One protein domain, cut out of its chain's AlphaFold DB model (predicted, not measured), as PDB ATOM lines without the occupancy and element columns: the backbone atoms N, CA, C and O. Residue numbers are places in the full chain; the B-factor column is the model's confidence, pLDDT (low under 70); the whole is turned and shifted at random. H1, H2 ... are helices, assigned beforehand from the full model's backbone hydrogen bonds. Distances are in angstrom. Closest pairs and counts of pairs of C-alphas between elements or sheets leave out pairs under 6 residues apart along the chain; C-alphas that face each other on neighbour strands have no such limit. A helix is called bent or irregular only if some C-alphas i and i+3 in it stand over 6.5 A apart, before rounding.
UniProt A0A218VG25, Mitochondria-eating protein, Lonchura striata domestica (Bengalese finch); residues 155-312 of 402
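AT A GLANCE: This is residues 155 to 312 of the 402 residues of the protein "Mitochondria-eating protein" of Lonchura striata domestica (Bengalese finch) (UniProt A0A218VG25). H6 is the core of an elongated helical body, with long H1 along one side and H5 and the beginning of H3 on the other. H2 folds back from H1's end, H4 packs on H3, and residues 241 to 246 stick out. The 158 printed residues, all helix by class, have six named helices, H1 to H6; the whole is only just compact, close to loose, with radius of gyration of the C-alphas 17.7 A and spans 60 by 36 by 26 A.

IN THESE COORDINATES: H1, residues 155 to 184, 43.1 A, begins at C-alpha (99.555, 257.955, 150.406). H2 is 190 to 201, H3 217 to 239, 33.0 A, H4 247 to 257, H5 264 to 276. H6, 289 to 306, 24.4 A, ends at C-alpha (106.886, 243.235, 147.276); it is irregular, C-alphas 291 and 294 being 7.7 A apart.

HOW THE PARTS SIT: H6 touches H1, closest C-alphas Leu 295 and Glu 175, 5.5 A. H4 and H5 are apart. Not every O i to N i+4 pair is within hydrogen-bond range in H1 (23 of 26), H3 (17 of 19) and H6 (11 of 14).

THE WHOLE: The printed part has no cut. Links H2 to H3 and H5 to H6 are long; pLDDT is under 70 at, among others, 203 to 216.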
ATOM      1  N   ARG A 155      99.311 257.253 151.687       44.91
ATOM      2  CA  ARG A 155      99.555 257.955 150.406       44.91
ATOM      3  C   ARG A 155     100.866 257.477 149.749       44.91
ATOM      4  O   ARG A 155     101.031 257.605 148.541       44.91
ATOM      5  N   GLY A 156     101.754 256.881 150.546       53.81
ATOM      6  CA  GLY A 156     102.953 256.174 150.118       53.81
ATOM      7  C   GLY A 156     102.713 254.747 149.620       53.81
ATOM      8  O   GLY A 156     103.561 254.251 148.901       53.81
ATOM      9  N   SER A 157     101.596 254.071 149.924       64.12
ATOM     10  CA  SER A 157     101.422 252.659 149.529       64.12
ATOM     11  C   SER A 157     101.153 252.496 148.031       64.12
ATOM     12  O   SER A 157     101.735 251.620 147.399       64.12
ATOM     13  N   ALA A 158     100.345 253.381 147.435       74.62
ATOM     14  CA  ALA A 158     100.094 253.385 145.993       74.62
ATOM     15  C   ALA A 158     101.341 253.805 145.193       74.62
ATOM     16  O   ALA A 158     101.660 253.188 144.176       74.62
ATOM     17  N   SER A 159     102.084 254.810 145.671       82.44
ATOM     18  CA  SER A 159     103.344 255.234 145.045       82.44
ATOM     19  C   SER A 159     104.466 254.213 145.252       82.44
ATOM     20  O   SER A 159     105.243 253.972 144.334       82.44
ATOM     21  N   HIS A 160     104.519 253.551 146.409       85.19
ATOM     22  CA  HIS A 160     105.437 252.446 146.688       85.19
ATOM     23  C   HIS A 160     105.136 251.243 145.793       85.19
ATOM     24  O   HIS A 160     106.049 250.733 145.147       85.19
ATOM     25  N   ARG A 161     103.861 250.854 145.661       89.88
ATOM     26  CA  ARG A 161     103.415 249.821 144.716       89.88
ATOM     27  C   ARG A 161     103.834 250.159 143.286       89.88
ATOM     28  O   ARG A 161     104.456 249.334 142.623       89.88
ATOM     29  N   ALA A 162     103.552 251.377 142.822       91.12
ATOM     30  CA  ALA A 162     103.951 251.825 141.488       91.12
ATOM     31  C   ALA A 162     105.478 251.807 141.295       91.12
ATOM     32  O   ALA A 162     105.957 251.373 140.252       91.12
ATOM     33  N   CYS A 163     106.247 252.204 142.313       91.56
ATOM     34  CA  CYS A 163     107.709 252.157 142.301       91.56
ATOM     35  C   CYS A 163     108.243 250.718 142.198       91.56
ATOM     36  O   CYS A 163     109.163 250.456 141.424       91.56
ATOM     37  N   LEU A 164     107.641 249.763 142.914       92.31
ATOM     38  CA  LEU A 164     108.018 248.347 142.835       92.31
ATOM     39  C   LEU A 164     107.691 247.743 141.463       92.31
ATOM     40  O   LEU A 164     108.517 247.023 140.907       92.31
ATOM     41  N   ILE A 165     106.542 248.088 140.876       94.25
ATOM     42  CA  ILE A 165     106.182 247.677 139.509       94.25
ATOM     43  C   ILE A 165     107.150 248.288 138.485       94.25
ATOM     44  O   ILE A 165     107.639 247.592 137.597       94.25
ATOM     45  N   ALA A 166     107.481 249.574 138.620       94.25
ATOM     46  CA  ALA A 166     108.450 250.232 137.751       94.25
ATOM     47  C   ALA A 166     109.840 249.587 137.865       94.25
ATOM     48  O   ALA A 166     110.488 249.339 136.850       94.25
ATOM     49  N   ARG A 167     110.272 249.242 139.085       94.12
ATOM     50  CA  ARG A 167     111.533 248.532 139.320       94.12
ATOM     51  C   ARG A 167     111.524 247.132 138.710       94.12
ATOM     52  O   ARG A 167     112.524 246.741 138.127       94.12
ATOM     53  N   TYR A 168     110.411 246.404 138.777       93.69
ATOM     54  CA  TYR A 168     110.261 245.112 138.099       93.69
ATOM     55  C   TYR A 168     110.482 245.229 136.585       93.69
ATOM     56  O   TYR A 168     111.283 244.493 136.011       93.69
ATOM     57  N   ASN A 169     109.839 246.215 135.958       93.94
ATOM     58  CA  ASN A 169     110.006 246.491 134.530       93.94
ATOM     59  C   ASN A 169     111.429 246.954 134.191       93.94
ATOM     60  O   ASN A 169     111.958 246.610 133.138       93.94
ATOM     61  N   PHE A 170     112.072 247.702 135.088       94.50
ATOM     62  CA  PHE A 170     113.462 248.118 134.925       94.50
ATOM     63  C   PHE A 170     114.432 246.930 134.965       94.50
ATOM     64  O   PHE A 170     115.317 246.845 134.119       94.50
ATOM     65  N   ILE A 171     114.241 245.981 135.889       92.44
ATOM     66  CA  ILE A 171     115.043 244.746 135.939       92.44
ATOM     67  C   ILE A 171     114.872 243.955 134.635       92.44
ATOM     68  O   ILE A 171     115.861 243.505 134.061       92.44
ATOM     69  N   TYR A 172     113.643 243.843 134.121       91.38
ATOM     70  CA  TYR A 172     113.384 243.216 132.822       91.38
ATOM     71  C   TYR A 172     114.102 243.922 131.657       91.38
ATOM     72  O   TYR A 172     114.666 243.260 130.787       91.38
ATOM     73  N   ALA A 173     114.086 245.256 131.632       91.31
ATOM     74  CA  ALA A 173     114.641 246.040 130.532       91.31
ATOM     75  C   ALA A 173     116.172 246.171 130.574       91.31
ATOM     76  O   ALA A 173     116.781 246.367 129.528       91.31
ATOM     77  N   LYS A 174     116.792 246.092 131.757       92.19
ATOM     78  CA  LYS A 174     118.231 246.320 131.947       92.19
ATOM     79  C   LYS A 174     118.955 245.077 132.455       92.19
ATOM     80  O   LYS A 174     119.714 244.464 131.712       92.19
ATOM     81  N   GLU A 175     118.689 244.683 133.697       90.81
ATOM     82  CA  GLU A 175     119.433 243.618 134.387       90.81
ATOM     83  C   GLU A 175     119.305 242.261 133.672       90.81
ATOM     84  O   GLU A 175     120.268 241.501 133.593       90.81
ATOM     85  N   ARG A 176     118.137 241.964 133.081       92.06
ATOM     86  CA  ARG A 176     117.937 240.762 132.255       92.06
ATOM     87  C   ARG A 176     118.851 240.758 131.029       92.06
ATOM     88  O   ARG A 176     119.439 239.724 130.732       92.06
ATOM     89  N   LEU A 177     118.960 241.884 130.318       91.44
ATOM     90  CA  LEU A 177     119.787 242.001 129.111       91.44
ATOM     91  C   LEU A 177     121.282 241.953 129.442       91.44
ATOM     92  O   LEU A 177     122.047 241.331 128.710       91.44
ATOM     93  N   GLU A 178     121.699 242.562 130.554       91.31
ATOM     94  CA  GLU A 178     123.078 242.485 131.052       91.31
ATOM     95  C   GLU A 178     123.447 241.042 131.443       91.31
ATOM     96  O   GLU A 178     124.509 240.537 131.060       91.31
ATOM     97  N   ALA A 179     122.541 240.328 132.120       88.94
ATOM     98  CA  ALA A 179     122.717 238.912 132.431       88.94
ATOM     99  C   ALA A 179     122.718 238.036 131.166       88.94
ATOM    100  O   ALA A 179     123.546 237.134 131.046       88.94
ATOM    101  N   GLU A 180     121.852 238.318 130.188       89.94
ATOM    102  CA  GLU A 180     121.833 237.639 128.886       89.94
ATOM    103  C   GLU A 180     123.160 237.835 128.137       89.94
ATOM    104  O   GLU A 180     123.738 236.868 127.646       89.94
ATOM    105  N   ALA A 181     123.682 239.064 128.088       89.44
ATOM    106  CA  ALA A 181     124.973 239.378 127.477       89.44
ATOM    107  C   ALA A 181     126.136 238.654 128.168       89.44
ATOM    108  O   ALA A 181     127.043 238.165 127.496       89.44
ATOM    109  N   THR A 182     126.080 238.533 129.495       88.50
ATOM    110  CA  THR A 182     127.067 237.782 130.281       88.50
ATOM    111  C   THR A 182     126.984 236.287 129.973       88.50
ATOM    112  O   THR A 182     127.993 235.655 129.677       88.50
ATOM    113  N   LEU A 183     125.779 235.714 129.945       85.88
ATOM    114  CA  LEU A 183     125.570 234.294 129.647       85.88
ATOM    115  C   LEU A 183     125.900 233.931 128.192       85.88
ATOM    116  O   LEU A 183     126.373 232.822 127.956       85.88
ATOM    117  N   LYS A 184     125.732 234.848 127.230       87.69
ATOM    118  CA  LYS A 184     126.151 234.665 125.824       87.69
ATOM    119  C   LYS A 184     127.648 234.406 125.669       87.69
ATOM    120  O   LYS A 184     128.058 233.765 124.705       87.69
ATOM    121  N   GLN A 185     128.468 234.859 126.619       83.50
ATOM    122  CA  GLN A 185     129.897 234.545 126.630       83.50
ATOM    123  C   GLN A 185     130.161 233.075 126.939       83.50
ATOM    124  O   GLN A 185     131.255 232.603 126.670       83.50
ATOM    125  N   TYR A 186     129.188 232.345 127.482       79.19
ATOM    126  CA  TYR A 186     129.350 230.954 127.883       79.19
ATOM    127  C   TYR A 186     128.471 229.996 127.079       79.19
ATOM    128  O   TYR A 186     128.939 228.926 126.693       79.19
ATOM    129  N   PHE A 187     127.239 230.400 126.768       80.06
ATOM    130  CA  PHE A 187     126.244 229.605 126.058       80.06
ATOM    131  C   PHE A 187     125.961 230.190 124.673       80.06
ATOM    132  O   PHE A 187     125.766 231.391 124.517       80.06
ATOM    133  N   CYS A 188     125.885 229.320 123.667       74.69
ATOM    134  CA  CYS A 188     125.601 229.721 122.288       74.69
ATOM    135  C   CYS A 188     124.121 229.616 121.888       74.69
ATOM    136  O   CYS A 188     123.737 230.110 120.827       74.69
ATOM    137  N   ASP A 189     123.292 228.999 122.732       81.88
ATOM    138  CA  ASP A 189     121.857 228.855 122.512       81.88
ATOM    139  C   ASP A 189     121.059 229.852 123.363       81.88
ATOM    140  O   ASP A 189     121.101 229.819 124.595       81.88
ATOM    141  N   LEU A 190     120.303 230.724 122.689       84.75
ATOM    142  CA  LEU A 190     119.434 231.713 123.330       84.75
ATOM    143  C   LEU A 190     118.306 231.063 124.132       84.75
ATOM    144  O   LEU A 190     117.933 231.585 125.177       84.75
ATOM    145  N   GLU A 191     117.784 229.921 123.681       86.56
ATOM    146  CA  GLU A 191     116.716 229.220 124.394       86.56
ATOM    147  C   GLU A 191     117.199 228.755 125.773       86.56
ATOM    148  O   GLU A 191     116.535 228.992 126.783       86.56
ATOM    149  N   THR A 192     118.394 228.169 125.838       82.88
ATOM    150  CA  THR A 192     119.027 227.787 127.103       82.88
ATOM    151  C   THR A 192     119.264 228.998 128.012       82.88
ATOM    152  O   THR A 192     118.959 228.931 129.203       82.88
ATOM    153  N   ILE A 193     119.731 230.127 127.467       86.06
ATOM    154  CA  ILE A 193     119.945 231.364 128.239       86.06
ATOM    155  C   ILE A 193     118.627 231.885 128.820       86.06
ATOM    156  O   ILE A 193     118.548 232.154 130.019       86.06
ATOM    157  N   HIS A 194     117.571 231.986 128.010       88.44
ATOM    158  CA  HIS A 194     116.259 232.439 128.470       88.44
ATOM    159  C   HIS A 194     115.669 231.509 129.534       88.44
ATOM    160  O   HIS A 194     115.154 231.990 130.540       88.44
ATOM    161  N   ARG A 195     115.828 230.189 129.379       85.69
ATOM    162  CA  ARG A 195     115.429 229.209 130.400       85.69
ATOM    163  C   ARG A 195     116.196 229.411 131.711       85.69
ATOM    164  O   ARG A 195     115.573 229.360 132.767       85.69
ATOM    165  N   ILE A 196     117.509 229.668 131.670       84.62
ATOM    166  CA  ILE A 196     118.321 229.967 132.868       84.62
ATOM    167  C   ILE A 196     117.816 231.238 133.561       84.62
ATOM    168  O   ILE A 196     117.598 231.226 134.770       84.62
ATOM    169  N   LEU A 197     117.597 232.318 132.805       86.50
ATOM    170  CA  LEU A 197     117.123 233.598 133.342       86.50
ATOM    171  C   LEU A 197     115.712 233.488 133.934       86.50
ATOM    172  O   LEU A 197     115.456 234.004 135.022       86.50
ATOM    173  N   TYR A 198     114.811 232.781 133.250       86.31
ATOM    174  CA  TYR A 198     113.462 232.526 133.743       86.31
ATOM    175  C   TYR A 198     113.483 231.703 135.032       86.31
ATOM    176  O   TYR A 198     112.787 232.040 135.985       86.31
ATOM    177  N   ILE A 199     114.323 230.667 135.087       80.50
ATOM    178  CA  ILE A 199     114.528 229.853 136.287       80.50
ATOM    179  C   ILE A 199     115.087 230.717 137.426       80.50
ATOM    180  O   ILE A 199     114.525 230.699 138.508       80.50
ATOM    181  N   ALA A 200     116.085 231.575 137.187       80.12
ATOM    182  CA  ALA A 200     116.594 232.503 138.205       80.12
ATOM    183  C   ALA A 200     115.496 233.421 138.793       80.12
ATOM    184  O   ALA A 200     115.522 233.766 139.982       80.12
ATOM    185  N   ALA A 201     114.520 233.819 137.972       75.62
ATOM    186  CA  ALA A 201     113.403 234.665 138.379       75.62
ATOM    187  C   ALA A 201     112.247 233.896 139.044       75.62
ATOM    188  O   ALA A 201     111.612 234.431 139.956       75.62
ATOM    189  N   VAL A 202     111.953 232.665 138.618       70.19
ATOM    190  CA  VAL A 202     110.701 231.972 138.951       70.19
ATOM    191  C   VAL A 202     110.920 230.651 139.671       70.19
ATOM    192  O   VAL A 202     111.657 229.773 139.247       70.19
ATOM    193  N   VAL A 203     110.139 230.474 140.732       52.38
ATOM    194  CA  VAL A 203     110.069 229.265 141.549       52.38
ATOM    195  C   VAL A 203     109.376 228.128 140.797       52.38
ATOM    196  O   VAL A 203     108.210 228.255 140.419       52.38
ATOM    197  N   ARG A 204     110.010 226.953 140.701       47.56
ATOM    198  CA  ARG A 204     109.270 225.719 140.399       47.56
ATOM    199  C   ARG A 204     108.430 225.305 141.609       47.56
ATOM    200  O   ARG A 204     108.955 224.782 142.587       47.56
ATOM    201  N   LYS A 205     107.107 225.447 141.526       36.72
ATOM    202  CA  LYS A 205     106.188 224.680 142.380       36.72
ATOM    203  C   LYS A 205     105.802 223.383 141.664       36.72
ATOM    204  O   LYS A 205     105.055 223.409 140.693       36.72
ATOM    205  N   LYS A 206     106.248 222.239 142.188       38.09
ATOM    206  CA  LYS A 206     105.452 221.003 142.141       38.09
ATOM    207  C   LYS A 206     105.020 220.688 143.572       38.09
ATOM    208  O   LYS A 206     105.795 220.864 144.505       38.09
ATOM    209  N   TYR A 207     103.740 220.370 143.724       35.81
ATOM    210  CA  TYR A 207     103.028 220.251 144.992       35.81
ATOM    211  C   TYR A 207     103.595 219.170 145.933       35.81
ATOM    212  O   TYR A 207     104.198 218.204 145.478       35.81
ATOM    213  N   TYR A 208     103.259 219.347 147.216       38.81
ATOM    214  CA  TYR A 208     103.495 218.520 148.411       38.81
ATOM    215  C   TYR A 208     104.834 218.689 149.143       38.81
ATOM    216  O   TYR A 208     105.857 218.132 148.785       38.81
ATOM    217  N   PHE A 209     104.740 219.477 150.220       45.88
ATOM    218  CA  PHE A 209     105.284 219.344 151.582       45.88
ATOM    219  C   PHE A 209     106.659 218.708 151.876       45.88
ATOM    220  O   PHE A 209     107.260 219.129 152.851       45.88
ATOM    221  N   LEU A 210     107.238 217.799 151.101       41.28
ATOM    222  CA  LEU A 210     108.587 217.279 151.338       41.28
ATOM    223  C   LEU A 210     109.141 216.739 150.019       41.28
ATOM    224  O   LEU A 210     108.505 215.912 149.383       41.28
ATOM    225  N   ILE A 211     110.361 217.164 149.676       41.97
ATOM    226  CA  ILE A 211     111.195 216.608 148.596       41.97
ATOM    227  C   ILE A 211     110.745 217.038 147.189       41.97
ATOM    228  O   ILE A 211     109.984 216.349 146.539       41.97
ATOM    229  N   TYR A 212     111.228 218.198 146.726       38.19
ATOM    230  CA  TYR A 212     111.868 218.440 145.413       38.19
ATOM    231  C   TYR A 212     112.265 219.928 145.373       38.19
ATOM    232  O   TYR A 212     111.453 220.821 145.145       38.19
ATOM    233  N   ARG A 213     113.532 220.186 145.706       40.75
ATOM    234  CA  ARG A 213     114.120 221.508 145.952       40.75
ATOM    235  C   ARG A 213     114.491 222.176 144.626       40.75
ATOM    236  O   ARG A 213     115.525 221.852 144.052       40.75
ATOM    237  N   LEU A 214     113.649 223.086 144.147       39.38
ATOM    238  CA  LEU A 214     114.012 224.066 143.122       39.38
ATOM    239  C   LEU A 214     113.555 225.436 143.615       39.38
ATOM    240  O   LEU A 214     112.363 225.747 143.653       39.38
ATOM    241  N   GLU A 215     114.520 226.200 144.104       53.38
ATOM    242  CA  GLU A 215     114.324 227.546 144.606       53.38
ATOM    243  C   GLU A 215     115.222 228.472 143.826       53.38
ATOM    244  O   GLU A 215     116.420 228.225 143.725       53.38
ATOM    245  N   GLU A 216     114.664 229.574 143.364       66.06
ATOM    246  CA  GLU A 216     115.482 230.645 142.838       66.06
ATOM    247  C   GLU A 216     115.046 231.963 143.525       66.06
ATOM    248  O   GLU A 216     114.790 231.936 144.727       66.06
ATOM    249  N   SER A 217     114.992 233.144 142.920       70.38
ATOM    250  CA  SER A 217     115.000 234.407 143.709       70.38
ATOM    251  C   SER A 217     113.755 234.713 144.573       70.38
ATOM    252  O   SER A 217     113.867 234.964 145.779       70.38
ATOM    253  N   PHE A 218     112.547 234.672 143.996       78.31
ATOM    254  CA  PHE A 218     111.317 235.081 144.699       78.31
ATOM    255  C   PHE A 218     110.971 234.186 145.900       78.31
ATOM    256  O   PHE A 218     110.368 234.660 146.866       78.31
ATOM    257  N   ARG A 219     111.357 232.900 145.884       78.38
ATOM    258  CA  ARG A 219     111.112 231.988 147.017       78.38
ATOM    259  C   ARG A 219     111.997 232.320 148.207       78.38
ATOM    260  O   ARG A 219     111.479 232.432 149.318       78.38
ATOM    261  N   SER A 220     113.306 232.453 147.975       79.81
ATOM    262  CA  SER A 220     114.276 232.696 149.048       79.81
ATOM    263  C   SER A 220     113.975 234.032 149.727       79.81
ATOM    264  O   SER A 220     113.854 234.092 150.951       79.81
ATOM    265  N   ALA A 221     113.689 235.073 148.937       81.94
ATOM    266  CA  ALA A 221     113.281 236.376 149.452       81.94
ATOM    267  C   ALA A 221     111.989 236.318 150.284       81.94
ATOM    268  O   ALA A 221     111.923 236.911 151.361       81.94
ATOM    269  N   LYS A 222     110.975 235.558 149.847       86.19
ATOM    270  CA  LYS A 222     109.756 235.342 150.641       86.19
ATOM    271  C   LYS A 222     110.051 234.624 151.947       86.19
ATOM    272  O   LYS A 222     109.596 235.070 152.991       86.19
ATOM    273  N   MET A 223     110.808 233.532 151.922       82.31
ATOM    274  CA  MET A 223     111.136 232.793 153.144       82.31
ATOM    275  C   MET A 223     111.924 233.656 154.135       82.31
ATOM    276  O   MET A 223     111.638 233.627 155.332       82.31
ATOM    277  N   ALA A 224     112.864 234.468 153.647       83.06
ATOM    278  CA  ALA A 224     113.562 235.457 154.459       83.06
ATOM    279  C   ALA A 224     112.595 236.502 155.038       83.06
ATOM    280  O   ALA A 224     112.637 236.779 156.236       83.06
ATOM    281  N   PHE A 225     111.666 237.013 154.225       85.94
ATOM    282  CA  PHE A 225     110.623 237.931 154.677       85.94
ATOM    283  C   PHE A 225     109.753 237.327 155.779       85.94
ATOM    284  O   PHE A 225     109.532 237.975 156.794       85.94
ATOM    285  N   TRP A 226     109.304 236.079 155.633       86.75
ATOM    286  CA  TRP A 226     108.516 235.393 156.659       86.75
ATOM    287  C   TRP A 226     109.273 235.276 157.989       86.75
ATOM    288  O   TRP A 226     108.688 235.555 159.035       86.75
ATOM    289  N   LYS A 227     110.571 234.941 157.957       85.56
ATOM    290  CA  LYS A 227     111.427 234.892 159.159       85.56
ATOM    291  C   LYS A 227     111.533 236.261 159.836       85.56
ATOM    292  O   LYS A 227     111.294 236.371 161.035       85.56
ATOM    293  N   VAL A 228     111.829 237.309 159.061       86.69
ATOM    294  CA  VAL A 228     111.887 238.692 159.568       86.69
ATOM    295  C   VAL A 228     110.531 239.108 160.132       86.69
ATOM    296  O   VAL A 228     110.467 239.679 161.213       86.69
ATOM    297  N   ARG A 229     109.434 238.779 159.446       86.62
ATOM    298  CA  ARG A 229     108.074 239.133 159.855       86.62
ATOM    299  C   ARG A 229     107.686 238.517 161.190       86.62
ATOM    300  O   ARG A 229     107.068 239.210 161.989       86.62
ATOM    301  N   ILE A 230     108.036 237.255 161.435       85.31
ATOM    302  CA  ILE A 230     107.792 236.597 162.726       85.31
ATOM    303  C   ILE A 230     108.594 237.305 163.826       85.31
ATOM    304  O   ILE A 230     108.002 237.790 164.783       85.31
ATOM    305  N   ASN A 231     109.901 237.502 163.624       85.75
ATOM    306  CA  ASN A 231     110.763 238.169 164.608       85.75
ATOM    307  C   ASN A 231     110.312 239.611 164.914       85.75
ATOM    308  O   ASN A 231     110.301 240.049 166.067       85.75
ATOM    309  N   VAL A 232     109.925 240.371 163.886       85.12
ATOM    310  CA  VAL A 232     109.419 241.744 164.035       85.12
ATOM    311  C   VAL A 232     108.051 241.746 164.714       85.12
ATOM    312  O   VAL A 232     107.791 242.606 165.548       85.12
ATOM    313  N   LYS A 233     107.175 240.782 164.408       85.69
ATOM    314  CA  LYS A 233     105.878 240.647 165.080       85.69
ATOM    315  C   LYS A 233     106.057 240.374 166.570       85.69
ATOM    316  O   LYS A 233     105.420 241.059 167.362       85.69
ATOM    317  N   ASP A 234     106.941 239.456 166.943       84.44
ATOM    318  CA  ASP A 234     107.198 239.107 168.345       84.44
ATOM    319  C   ASP A 234     107.807 240.283 169.121       84.44
ATOM    320  O   ASP A 234     107.377 240.597 170.230       84.44
ATOM    321  N   THR A 235     108.756 241.001 168.515       81.69
ATOM    322  CA  THR A 235     109.385 242.180 169.140       81.69
ATOM    323  C   THR A 235     108.440 243.380 169.234       81.69
ATOM    324  O   THR A 235     108.391 244.042 170.271       81.69
ATOM    325  N   LEU A 236     107.652 243.661 168.189       81.31
ATOM    326  CA  LEU A 236     106.687 244.761 168.199       81.31
ATOM    327  C   LEU A 236     105.462 244.457 169.060       81.31
ATOM    328  O   LEU A 236     104.926 245.392 169.648       81.31
ATOM    329  N   ALA A 237     105.039 243.197 169.198       79.25
ATOM    330  CA  ALA A 237     103.914 242.817 170.057       79.25
ATOM    331  C   ALA A 237     104.113 243.270 171.514       79.25
ATOM    332  O   ALA A 237     103.161 243.703 172.156       79.25
ATOM    333  N   VAL A 238     105.357 243.258 172.007       73.00
ATOM    334  CA  VAL A 238     105.715 243.714 173.364       73.00
ATOM    335  C   VAL A 238     105.540 245.230 173.532       73.00
ATOM    336  O   VAL A 238     105.195 245.709 174.613       73.00
ATOM    337  N   CYS A 239     105.759 246.006 172.469       67.12
ATOM    338  CA  CYS A 239     105.709 247.471 172.498       67.12
ATOM    339  C   CYS A 239     104.401 248.055 171.939       67.12
ATOM    340  O   CYS A 239     104.130 249.246 172.115       67.12
ATOM    341  N   HIS A 240     103.587 247.245 171.261       70.94
ATOM    342  CA  HIS A 240     102.379 247.681 170.574       70.94
ATOM    343  C   HIS A 240     101.210 247.839 171.554       70.94
ATOM    344  O   HIS A 240     100.340 246.981 171.674       70.94
ATOM    345  N   ARG A 241     101.171 248.974 172.259       58.81
ATOM    346  CA  ARG A 241     100.002 249.383 173.048       58.81
ATOM    347  C   ARG A 241      99.049 250.237 172.213       58.81
ATOM    348  O   ARG A 241      99.231 251.444 172.119       58.81
ATOM    349  N   GLY A 242      98.031 249.594 171.635       58.97
ATOM    350  CA  GLY A 242      96.773 250.232 171.216       58.97
ATOM    351  C   GLY A 242      96.896 251.379 170.208       58.97
ATOM    352  O   GLY A 242      96.220 252.394 170.356       58.97
ATOM    353  N   GLY A 243      97.775 251.246 169.209       63.34
ATOM    354  CA  GLY A 243      97.864 252.215 168.115       63.34
ATOM    355  C   GLY A 243      96.649 252.158 167.169       63.34
ATOM    356  O   GLY A 243      95.918 251.171 167.163       63.34
ATOM    357  N   PRO A 244      96.437 253.188 166.327       59.44
ATOM    358  CA  PRO A 244      95.318 253.234 165.379       59.44
ATOM    359  C   PRO A 244      95.443 252.237 164.210       59.44
ATOM    360  O   PRO A 244      94.473 252.021 163.489       59.44
ATOM    361  N   SER A 245      96.622 251.647 163.986       67.38
ATOM    362  CA  SER A 245      96.863 250.604 162.983       67.38
ATOM    363  C   SER A 245      96.966 249.229 163.639       67.38
ATOM    364  O   SER A 245      97.509 249.101 164.735       67.38
ATOM    365  N   SER A 246      96.476 248.186 162.957       82.44
ATOM    366  CA  SER A 246      96.643 246.811 163.436       82.44
ATOM    367  C   SER A 246      98.128 246.451 163.548       82.44
ATOM    368  O   SER A 246      98.957 246.929 162.765       82.44
ATOM    369  N   LEU A 247      98.463 245.571 164.497       81.38
ATOM    370  CA  LEU A 247      99.826 245.063 164.692       81.38
ATOM    371  C   LEU A 247     100.437 244.550 163.378       81.38
ATOM    372  O   LEU A 247     101.601 244.807 163.096       81.38
ATOM    373  N   GLU A 248      99.644 243.870 162.548       82.44
ATOM    374  CA  GLU A 248     100.098 243.331 161.263       82.44
ATOM    375  C   GLU A 248     100.509 244.427 160.277       82.44
ATOM    376  O   GLU A 248     101.555 244.317 159.643       82.44
ATOM    377  N   ILE A 249      99.743 245.518 160.193       81.94
ATOM    378  CA  ILE A 249     100.082 246.659 159.334       81.94
ATOM    379  C   ILE A 249     101.341 247.358 159.860       81.94
ATOM    380  O   ILE A 249     102.235 247.676 159.082       81.94
ATOM    381  N   ALA A 250     101.456 247.533 161.180       82.25
ATOM    382  CA  ALA A 250     102.634 248.143 161.795       82.25
ATOM    383  C   ALA A 250     103.919 247.325 161.555       82.25
ATOM    384  O   ALA A 250     104.976 247.904 161.312       82.25
ATOM    385  N   VAL A 251     103.828 245.989 161.580       84.94
ATOM    386  CA  VAL A 251     104.942 245.083 161.247       84.94
ATOM    387  C   VAL A 251     105.380 245.266 159.792       84.94
ATOM    388  O   VAL A 251     106.575 245.380 159.528       84.94
ATOM    389  N   LEU A 252     104.436 245.322 158.849       86.69
ATOM    390  CA  LEU A 252     104.747 245.497 157.426       86.69
ATOM    391  C   LEU A 252     105.377 246.866 157.139       86.69
ATOM    392  O   LEU A 252     106.392 246.929 156.443       86.69
ATOM    393  N   ASP A 253     104.840 247.935 157.731       83.25
ATOM    394  CA  ASP A 253     105.398 249.288 157.619       83.25
ATOM    395  C   ASP A 253     106.812 249.360 158.218       83.25
ATOM    396  O   ASP A 253     107.717 249.955 157.628       83.25
ATOM    397  N   TYR A 254     107.038 248.705 159.363       84.25
ATOM    398  CA  TYR A 254     108.359 248.633 159.981       84.25
ATOM    399  C   TYR A 254     109.377 247.955 159.059       84.25
ATOM    400  O   TYR A 254     110.463 248.497 158.850       84.25
ATOM    401  N   ILE A 255     109.024 246.811 158.463       86.50
ATOM    402  CA  ILE A 255     109.902 246.081 157.536       86.50
ATOM    403  C   ILE A 255     110.161 246.897 156.262       86.50
ATOM    404  O   ILE A 255     111.293 246.943 155.787       86.50
ATOM    405  N   ALA A 256     109.149 247.589 155.727       85.00
ATOM    406  CA  ALA A 256     109.307 248.438 154.545       85.00
ATOM    407  C   ALA A 256     110.306 249.591 154.767       85.00
ATOM    408  O   ALA A 256     111.023 249.981 153.839       85.00
ATOM    409  N   CYS A 257     110.377 250.124 155.991       82.94
ATOM    410  CA  CYS A 257     111.314 251.186 156.360       82.94
ATOM    411  C   CYS A 257     112.727 250.681 156.711       82.94
ATOM    412  O   CYS A 257     113.683 251.432 156.524       82.94
ATOM    413  N   HIS A 258     112.874 249.437 157.176       81.88
ATOM    414  CA  HIS A 258     114.146 248.868 157.643       81.88
ATOM    415  C   HIS A 258     114.657 247.789 156.683       81.88
ATOM    416  O   HIS A 258     114.537 246.586 156.916       81.88
ATOM    417  N   LYS A 259     115.220 248.238 155.555       79.69
ATOM    418  CA  LYS A 259     115.733 247.353 154.491       79.69
ATOM    419  C   LYS A 259     116.970 246.548 154.904       79.69
ATOM    420  O   LYS A 259     117.270 245.541 154.274       79.69
ATOM    421  N   ASP A 260     117.674 246.987 155.940       84.56
ATOM    422  CA  ASP A 260     118.849 246.348 156.537       84.56
ATOM    423  C   ASP A 260     118.529 245.033 157.259       84.56
ATOM    424  O   ASP A 260     119.415 244.204 157.441       84.56
ATOM    425  N   LEU A 261     117.258 244.795 157.601       84.50
ATOM    426  CA  LEU A 261     116.806 243.523 158.172       84.50
ATOM    427  C   LEU A 261     116.929 242.350 157.190       84.50
ATOM    428  O   LEU A 261     116.871 241.193 157.608       84.50
ATOM    429  N   TYR A 262     117.040 242.633 155.889       89.25
ATOM    430  CA  TYR A 262     117.134 241.607 154.867       89.25
ATOM    431  C   TYR A 262     118.587 241.293 154.504       89.25
ATOM    432  O   TYR A 262     119.261 242.076 153.833       89.25
ATOM    433  N   ASP A 263     119.040 240.094 154.872       88.81
ATOM    434  CA  ASP A 263     120.308 239.549 154.393       88.81
ATOM    435  C   ASP A 263     120.170 239.027 152.954       88.81
ATOM    436  O   ASP A 263     119.897 237.849 152.695       88.81
ATOM    437  N   VAL A 264     120.351 239.936 151.993       89.25
ATOM    438  CA  VAL A 264     120.304 239.586 150.569       89.25
ATOM    439  C   VAL A 264     121.445 238.647 150.170       89.25
ATOM    440  O   VAL A 264     121.275 237.849 149.252       89.25
ATOM    441  N   CYS A 265     122.598 238.711 150.845       90.00
ATOM    442  CA  CYS A 265     123.768 237.905 150.509       90.00
ATOM    443  C   CYS A 265     123.489 236.422 150.760       90.00
ATOM    444  O   CYS A 265     123.765 235.594 149.890       90.00
ATOM    445  N   CYS A 266     122.857 236.094 151.892       88.00
ATOM    446  CA  CYS A 266     122.392 234.738 152.169       88.00
ATOM    447  C   CYS A 266     121.410 234.231 151.104       88.00
ATOM    448  O   CYS A 266     121.579 233.115 150.608       88.00
ATOM    449  N   SER A 267     120.419 235.042 150.710       86.12
ATOM    450  CA  SER A 267     119.464 234.648 149.664       86.12
ATOM    451  C   SER A 267     120.126 234.447 148.302       86.12
ATOM    452  O   SER A 267     119.851 233.459 147.630       86.12
ATOM    453  N   VAL A 268     121.022 235.346 147.886       88.06
ATOM    454  CA  VAL A 268     121.751 235.216 146.612       88.06
ATOM    455  C   VAL A 268     122.586 233.939 146.604       88.06
ATOM    456  O   VAL A 268     122.523 233.176 145.642       88.06
ATOM    457  N   HIS A 269     123.318 233.669 147.686       87.88
ATOM    458  CA  HIS A 269     124.124 232.460 147.815       87.88
ATOM    459  C   HIS A 269     123.270 231.184 147.729       87.88
ATOM    460  O   HIS A 269     123.642 230.236 147.037       87.88
ATOM    461  N   GLU A 270     122.109 231.157 148.390       83.94
ATOM    462  CA  GLU A 270     121.178 230.024 148.341       83.94
ATOM    463  C   GLU A 270     120.657 229.762 146.918       83.94
ATOM    464  O   GLU A 270     120.645 228.610 146.470       83.94
ATOM    465  N   VAL A 271     120.297 230.820 146.181       83.00
ATOM    466  CA  VAL A 271     119.855 230.720 144.782       83.00
ATOM    467  C   VAL A 271     120.974 230.200 143.888       83.00
ATOM    468  O   VAL A 271     120.767 229.222 143.176       83.00
ATOM    469  N   VAL A 272     122.171 230.789 143.957       84.81
ATOM    470  CA  VAL A 272     123.324 230.374 143.138       84.81
ATOM    471  C   VAL A 272     123.676 228.910 143.400       84.81
ATOM    472  O   VAL A 272     123.796 228.121 142.464       84.81
ATOM    473  N   CYS A 273     123.743 228.505 144.671       82.56
ATOM    474  CA  CYS A 273     123.982 227.111 145.044       82.56
ATOM    475  C   CYS A 273     122.935 226.156 144.465       82.56
ATOM    476  O   CYS A 273     123.262 225.024 144.109       82.56
ATOM    477  N   THR A 274     121.674 226.583 144.415       76.94
ATOM    478  CA  THR A 274     120.565 225.763 143.916       76.94
ATOM    479  C   THR A 274     120.595 225.662 142.396       76.94
ATOM    480  O   THR A 274     120.491 224.558 141.859       76.94
ATOM    481  N   MET A 275     120.844 226.776 141.709       77.31
ATOM    482  CA  MET A 275     121.018 226.809 140.258       77.31
ATOM    483  C   MET A 275     122.187 225.923 139.809       77.31
ATOM    484  O   MET A 275     122.023 225.125 138.888       77.31
ATOM    485  N   ASN A 276     123.324 225.974 140.513       77.88
ATOM    486  CA  ASN A 276     124.505 225.148 140.220       77.88
ATOM    487  C   ASN A 276     124.256 223.635 140.404       77.88
ATOM    488  O   ASN A 276     124.969 222.818 139.831       77.88
ATOM    489  N   LYS A 277     123.246 223.242 141.192       74.56
ATOM    490  CA  LYS A 277     122.870 221.835 141.433       74.56
ATOM    491  C   LYS A 277     121.751 221.341 140.512       74.56
ATOM    492  O   LYS A 277     121.337 220.188 140.632       74.56
ATOM    493  N   ASN A 278     121.212 222.192 139.638       65.69
ATOM    494  CA  ASN A 278     120.017 221.879 138.866       65.69
ATOM    495  C   ASN A 278     120.343 220.949 137.675       65.69
ATOM    496  O   ASN A 278     121.007 221.376 136.731       65.69
ATOM    497  N   PRO A 279     119.827 219.702 137.654       57.94
ATOM    498  CA  PRO A 279     120.172 218.709 136.633       57.94
ATOM    499  C   PRO A 279     119.593 219.019 135.244       57.94
ATOM    500  O   PRO A 279     119.914 218.329 134.281       57.94
ATOM    501  N   LYS A 280     118.715 220.030 135.115       60.62
ATOM    502  CA  LYS A 280     118.152 220.444 133.817       60.62
ATOM    503  C   LYS A 280     119.137 221.230 132.963       60.62
ATOM    504  O   LYS A 280     118.961 221.290 131.750       60.62
ATOM    505  N   PHE A 281     120.155 221.817 133.581       63.66
ATOM    506  CA  PHE A 281     121.273 222.397 132.861       63.66
ATOM    507  C   PHE A 281     122.289 221.274 132.678       63.66
ATOM    508  O   PHE A 281     123.042 220.939 133.587       63.66
ATOM    509  N   LEU A 282     122.234 220.620 131.518       45.09
ATOM    510  CA  LEU A 282     123.093 219.497 131.140       45.09
ATOM    511  C   LEU A 282     124.547 219.950 130.911       45.09
ATOM    512  O   LEU A 282     125.063 219.757 129.825       45.09
ATOM    513  N   CYS A 283     125.190 220.568 131.902       44.78
ATOM    514  CA  CYS A 283     126.613 220.923 131.925       44.78
ATOM    515  C   CYS A 283     127.056 221.206 133.379       44.78
ATOM    516  O   CYS A 283     127.231 222.372 133.744       44.78
ATOM    517  N   PRO A 284     127.254 220.193 134.242       41.22
ATOM    518  CA  PRO A 284     127.944 220.426 135.502       41.22
ATOM    519  C   PRO A 284     129.412 220.761 135.187       41.22
ATOM    520  O   PRO A 284     130.162 219.896 134.742       41.22
ATOM    521  N   GLY A 285     129.810 222.024 135.367       54.34
ATOM    522  CA  GLY A 285     131.224 222.429 135.373       54.34
ATOM    523  C   GLY A 285     131.676 223.476 134.350       54.34
ATOM    524  O   GLY A 285     132.855 223.813 134.358       54.34
ATOM    525  N   GLN A 286     130.801 224.018 133.490       58.22
ATOM    526  CA  GLN A 286     131.240 225.005 132.484       58.22
ATOM    527  C   GLN A 286     131.140 226.468 132.957       58.22
ATOM    528  O   GLN A 286     131.922 227.300 132.500       58.22
ATOM    529  N   VAL A 287     130.209 226.791 133.867       67.44
ATOM    530  CA  VAL A 287     129.989 228.152 134.398       67.44
ATOM    531  C   VAL A 287     129.416 228.072 135.810       67.44
ATOM    532  O   VAL A 287     128.471 227.322 136.040       67.44
ATOM    533  N   ASP A 288     129.949 228.870 136.733       81.56
ATOM    534  CA  ASP A 288     129.300 229.141 138.017       81.56
ATOM    535  C   ASP A 288     128.237 230.235 137.824       81.56
ATOM    536  O   ASP A 288     128.545 231.336 137.360       81.56
ATOM    537  N   PHE A 289     126.980 229.963 138.192       82.00
ATOM    538  CA  PHE A 289     125.888 230.938 138.082       82.00
ATOM    539  C   PHE A 289     126.049 232.162 139.001       82.00
ATOM    540  O   PHE A 289     125.238 233.087 138.938       82.00
ATOM    541  N   ILE A 290     127.123 232.252 139.791       85.81
ATOM    542  CA  ILE A 290     127.534 233.498 140.450       85.81
ATOM    543  C   ILE A 290     127.673 234.679 139.471       85.81
ATOM    544  O   ILE A 290     127.462 235.826 139.868       85.81
ATOM    545  N   VAL A 291     127.948 234.425 138.183       86.69
ATOM    546  CA  VAL A 291     128.063 235.473 137.150       86.69
ATOM    547  C   VAL A 291     126.776 236.283 136.952       86.69
ATOM    548  O   VAL A 291     126.839 237.447 136.572       86.69
ATOM    549  N   ILE A 292     125.608 235.709 137.263       88.62
ATOM    550  CA  ILE A 292     124.306 236.401 137.224       88.62
ATOM    551  C   ILE A 292     123.829 236.852 138.614       88.62
ATOM    552  O   ILE A 292     122.674 237.248 138.786       88.62
ATOM    553  N   SER A 293     124.709 236.835 139.619       88.44
ATOM    554  CA  SER A 293     124.401 237.320 140.969       88.44
ATOM    555  C   SER A 293     123.878 238.765 141.033       88.44
ATOM    556  O   SER A 293     123.017 238.994 141.885       88.44
ATOM    557  N   PRO A 294     124.269 239.723 140.157       91.31
ATOM    558  CA  PRO A 294     123.667 241.061 140.163       91.31
ATOM    559  C   PRO A 294     122.157 241.021 139.890       91.31
ATOM    560  O   PRO A 294     121.373 241.573 140.663       91.31
ATOM    561  N   LEU A 295     121.739 240.261 138.870       90.81
ATOM    562  CA  LEU A 295     120.326 240.054 138.545       90.81
ATOM    563  C   LEU A 295     119.588 239.367 139.703       90.81
ATOM    564  O   LEU A 295     118.520 239.821 140.117       90.81
ATOM    565  N   ILE A 296     120.164 238.292 140.254       90.25
ATOM    566  CA  ILE A 296     119.569 237.547 141.376       90.25
ATOM    567  C   ILE A 296     119.389 238.463 142.591       90.25
ATOM    568  O   ILE A 296     118.337 238.442 143.228       90.25
ATOM    569  N   ARG A 297     120.383 239.298 142.902       91.81
ATOM    570  CA  ARG A 297     120.338 240.251 144.014       91.81
ATOM    571  C   ARG A 297     119.195 241.246 143.857       91.81
ATOM    572  O   ARG A 297     118.461 241.478 144.821       91.81
ATOM    573  N   GLU A 298     119.037 241.825 142.669       92.62
ATOM    574  CA  GLU A 298     117.970 242.789 142.396       92.62
ATOM    575  C   GLU A 298     116.585 242.138 142.482       92.62
ATOM    576  O   GLU A 298     115.686 242.698 143.117       92.62
ATOM    577  N   LEU A 299     116.431 240.924 141.945       90.94
ATOM    578  CA  LEU A 299     115.199 240.140 142.054       90.94
ATOM    579  C   LEU A 299     114.862 239.793 143.508       90.94
ATOM    580  O   LEU A 299     113.727 239.988 143.935       90.94
ATOM    581  N   CYS A 300     115.842 239.344 144.292       90.62
ATOM    582  CA  CYS A 300     115.685 239.043 145.713       90.62
ATOM    583  C   CYS A 300     115.260 240.283 146.518       90.62
ATOM    584  O   CYS A 300     114.286 240.238 147.272       90.62
ATOM    585  N   CYS A 301     115.933 241.423 146.318       91.12
ATOM    586  CA  CYS A 301     115.569 242.689 146.965       91.12
ATOM    587  C   CYS A 301     114.150 243.137 146.603       91.12
ATOM    588  O   CYS A 301     113.400 243.627 147.457       91.12
ATOM    589  N   LEU A 302     113.790 243.009 145.324       91.75
ATOM    590  CA  LEU A 302     112.475 243.379 144.828       91.75
ATOM    591  C   LEU A 302     111.393 242.475 145.421       91.75
ATOM    592  O   LEU A 302     110.427 242.985 145.984       91.75
ATOM    593  N   ALA A 303     111.583 241.158 145.355       90.31
ATOM    594  CA  ALA A 303     110.649 240.166 145.867       90.31
ATOM    595  C   ALA A 303     110.405 240.332 147.373       90.31
ATOM    596  O   ALA A 303     109.255 240.279 147.805       90.31
ATOM    597  N   PHE A 304     111.456 240.606 148.156       90.19
ATOM    598  CA  PHE A 304     111.336 240.915 149.584       90.19
ATOM    599  C   PHE A 304     110.476 242.164 149.812       90.19
ATOM    600  O   PHE A 304     109.537 242.147 150.607       90.19
ATOM    601  N   SER A 305     110.743 243.237 149.060       90.31
ATOM    602  CA  SER A 305     110.002 244.500 149.176       90.31
ATOM    603  C   SER A 305     108.532 244.346 148.762       90.31
ATOM    604  O   SER A 305     107.649 244.920 149.393       90.31
ATOM    605  N   MET A 306     108.245 243.527 147.747       90.75
ATOM    606  CA  MET A 306     106.886 243.235 147.276       90.75
ATOM    607  C   MET A 306     105.998 242.573 148.340       90.75
ATOM    608  O   MET A 306     104.785 242.776 148.313       90.75
ATOM    609  N   GLN A 307     106.578 241.843 149.302       89.88
ATOM    610  CA  GLN A 307     105.817 241.219 150.396       89.88
ATOM    611  C   GLN A 307     105.331 242.217 151.460       89.88
ATOM    612  O   GLN A 307     104.515 241.856 152.304       89.88
ATOM    613  N   THR A 308     105.808 243.466 151.431       89.19
ATOM    614  CA  THR A 308     105.334 244.528 152.341       89.19
ATOM    615  C   THR A 308     104.007 245.152 151.900       89.19
ATOM    616  O   THR A 308     103.399 245.901 152.662       89.19
ATOM    617  N   LEU A 309     103.550 244.864 150.675       88.38
ATOM    618  CA  LEU A 309     102.296 245.382 150.136       88.38
ATOM    619  C   LEU A 309     101.089 244.573 150.627       88.38
ATOM    620  O   LEU A 309     101.193 243.389 150.945       88.38
ATOM    621  N   ILE A 310      99.928 245.229 150.656       85.50
ATOM    622  CA  ILE A 310      98.627 244.607 150.916       85.50
ATOM    623  C   ILE A 310      97.690 245.014 149.771       85.50
ATOM    624  O   ILE A 310      97.324 246.194 149.708       85.50
ATOM    625  N   PRO A 311      97.287 244.084 148.894       85.94
ATOM    626  CA  PRO A 311      97.792 242.707 148.760       85.94
ATOM    627  C   PRO A 311      99.273 242.633 148.320       85.94
ATOM    628  O   PRO A 311      99.797 243.601 147.763       85.94
ATOM    629  N   PRO A 312      99.982 241.516 148.577       86.62
ATOM    630  CA  PRO A 312     101.364 241.349 148.142       86.62
ATOM    631  C   PRO A 312     101.447 241.134 146.626       86.62
ATOM    632  O   PRO A 312     100.618 240.441 146.034       86.62
TER     633      PRO A 312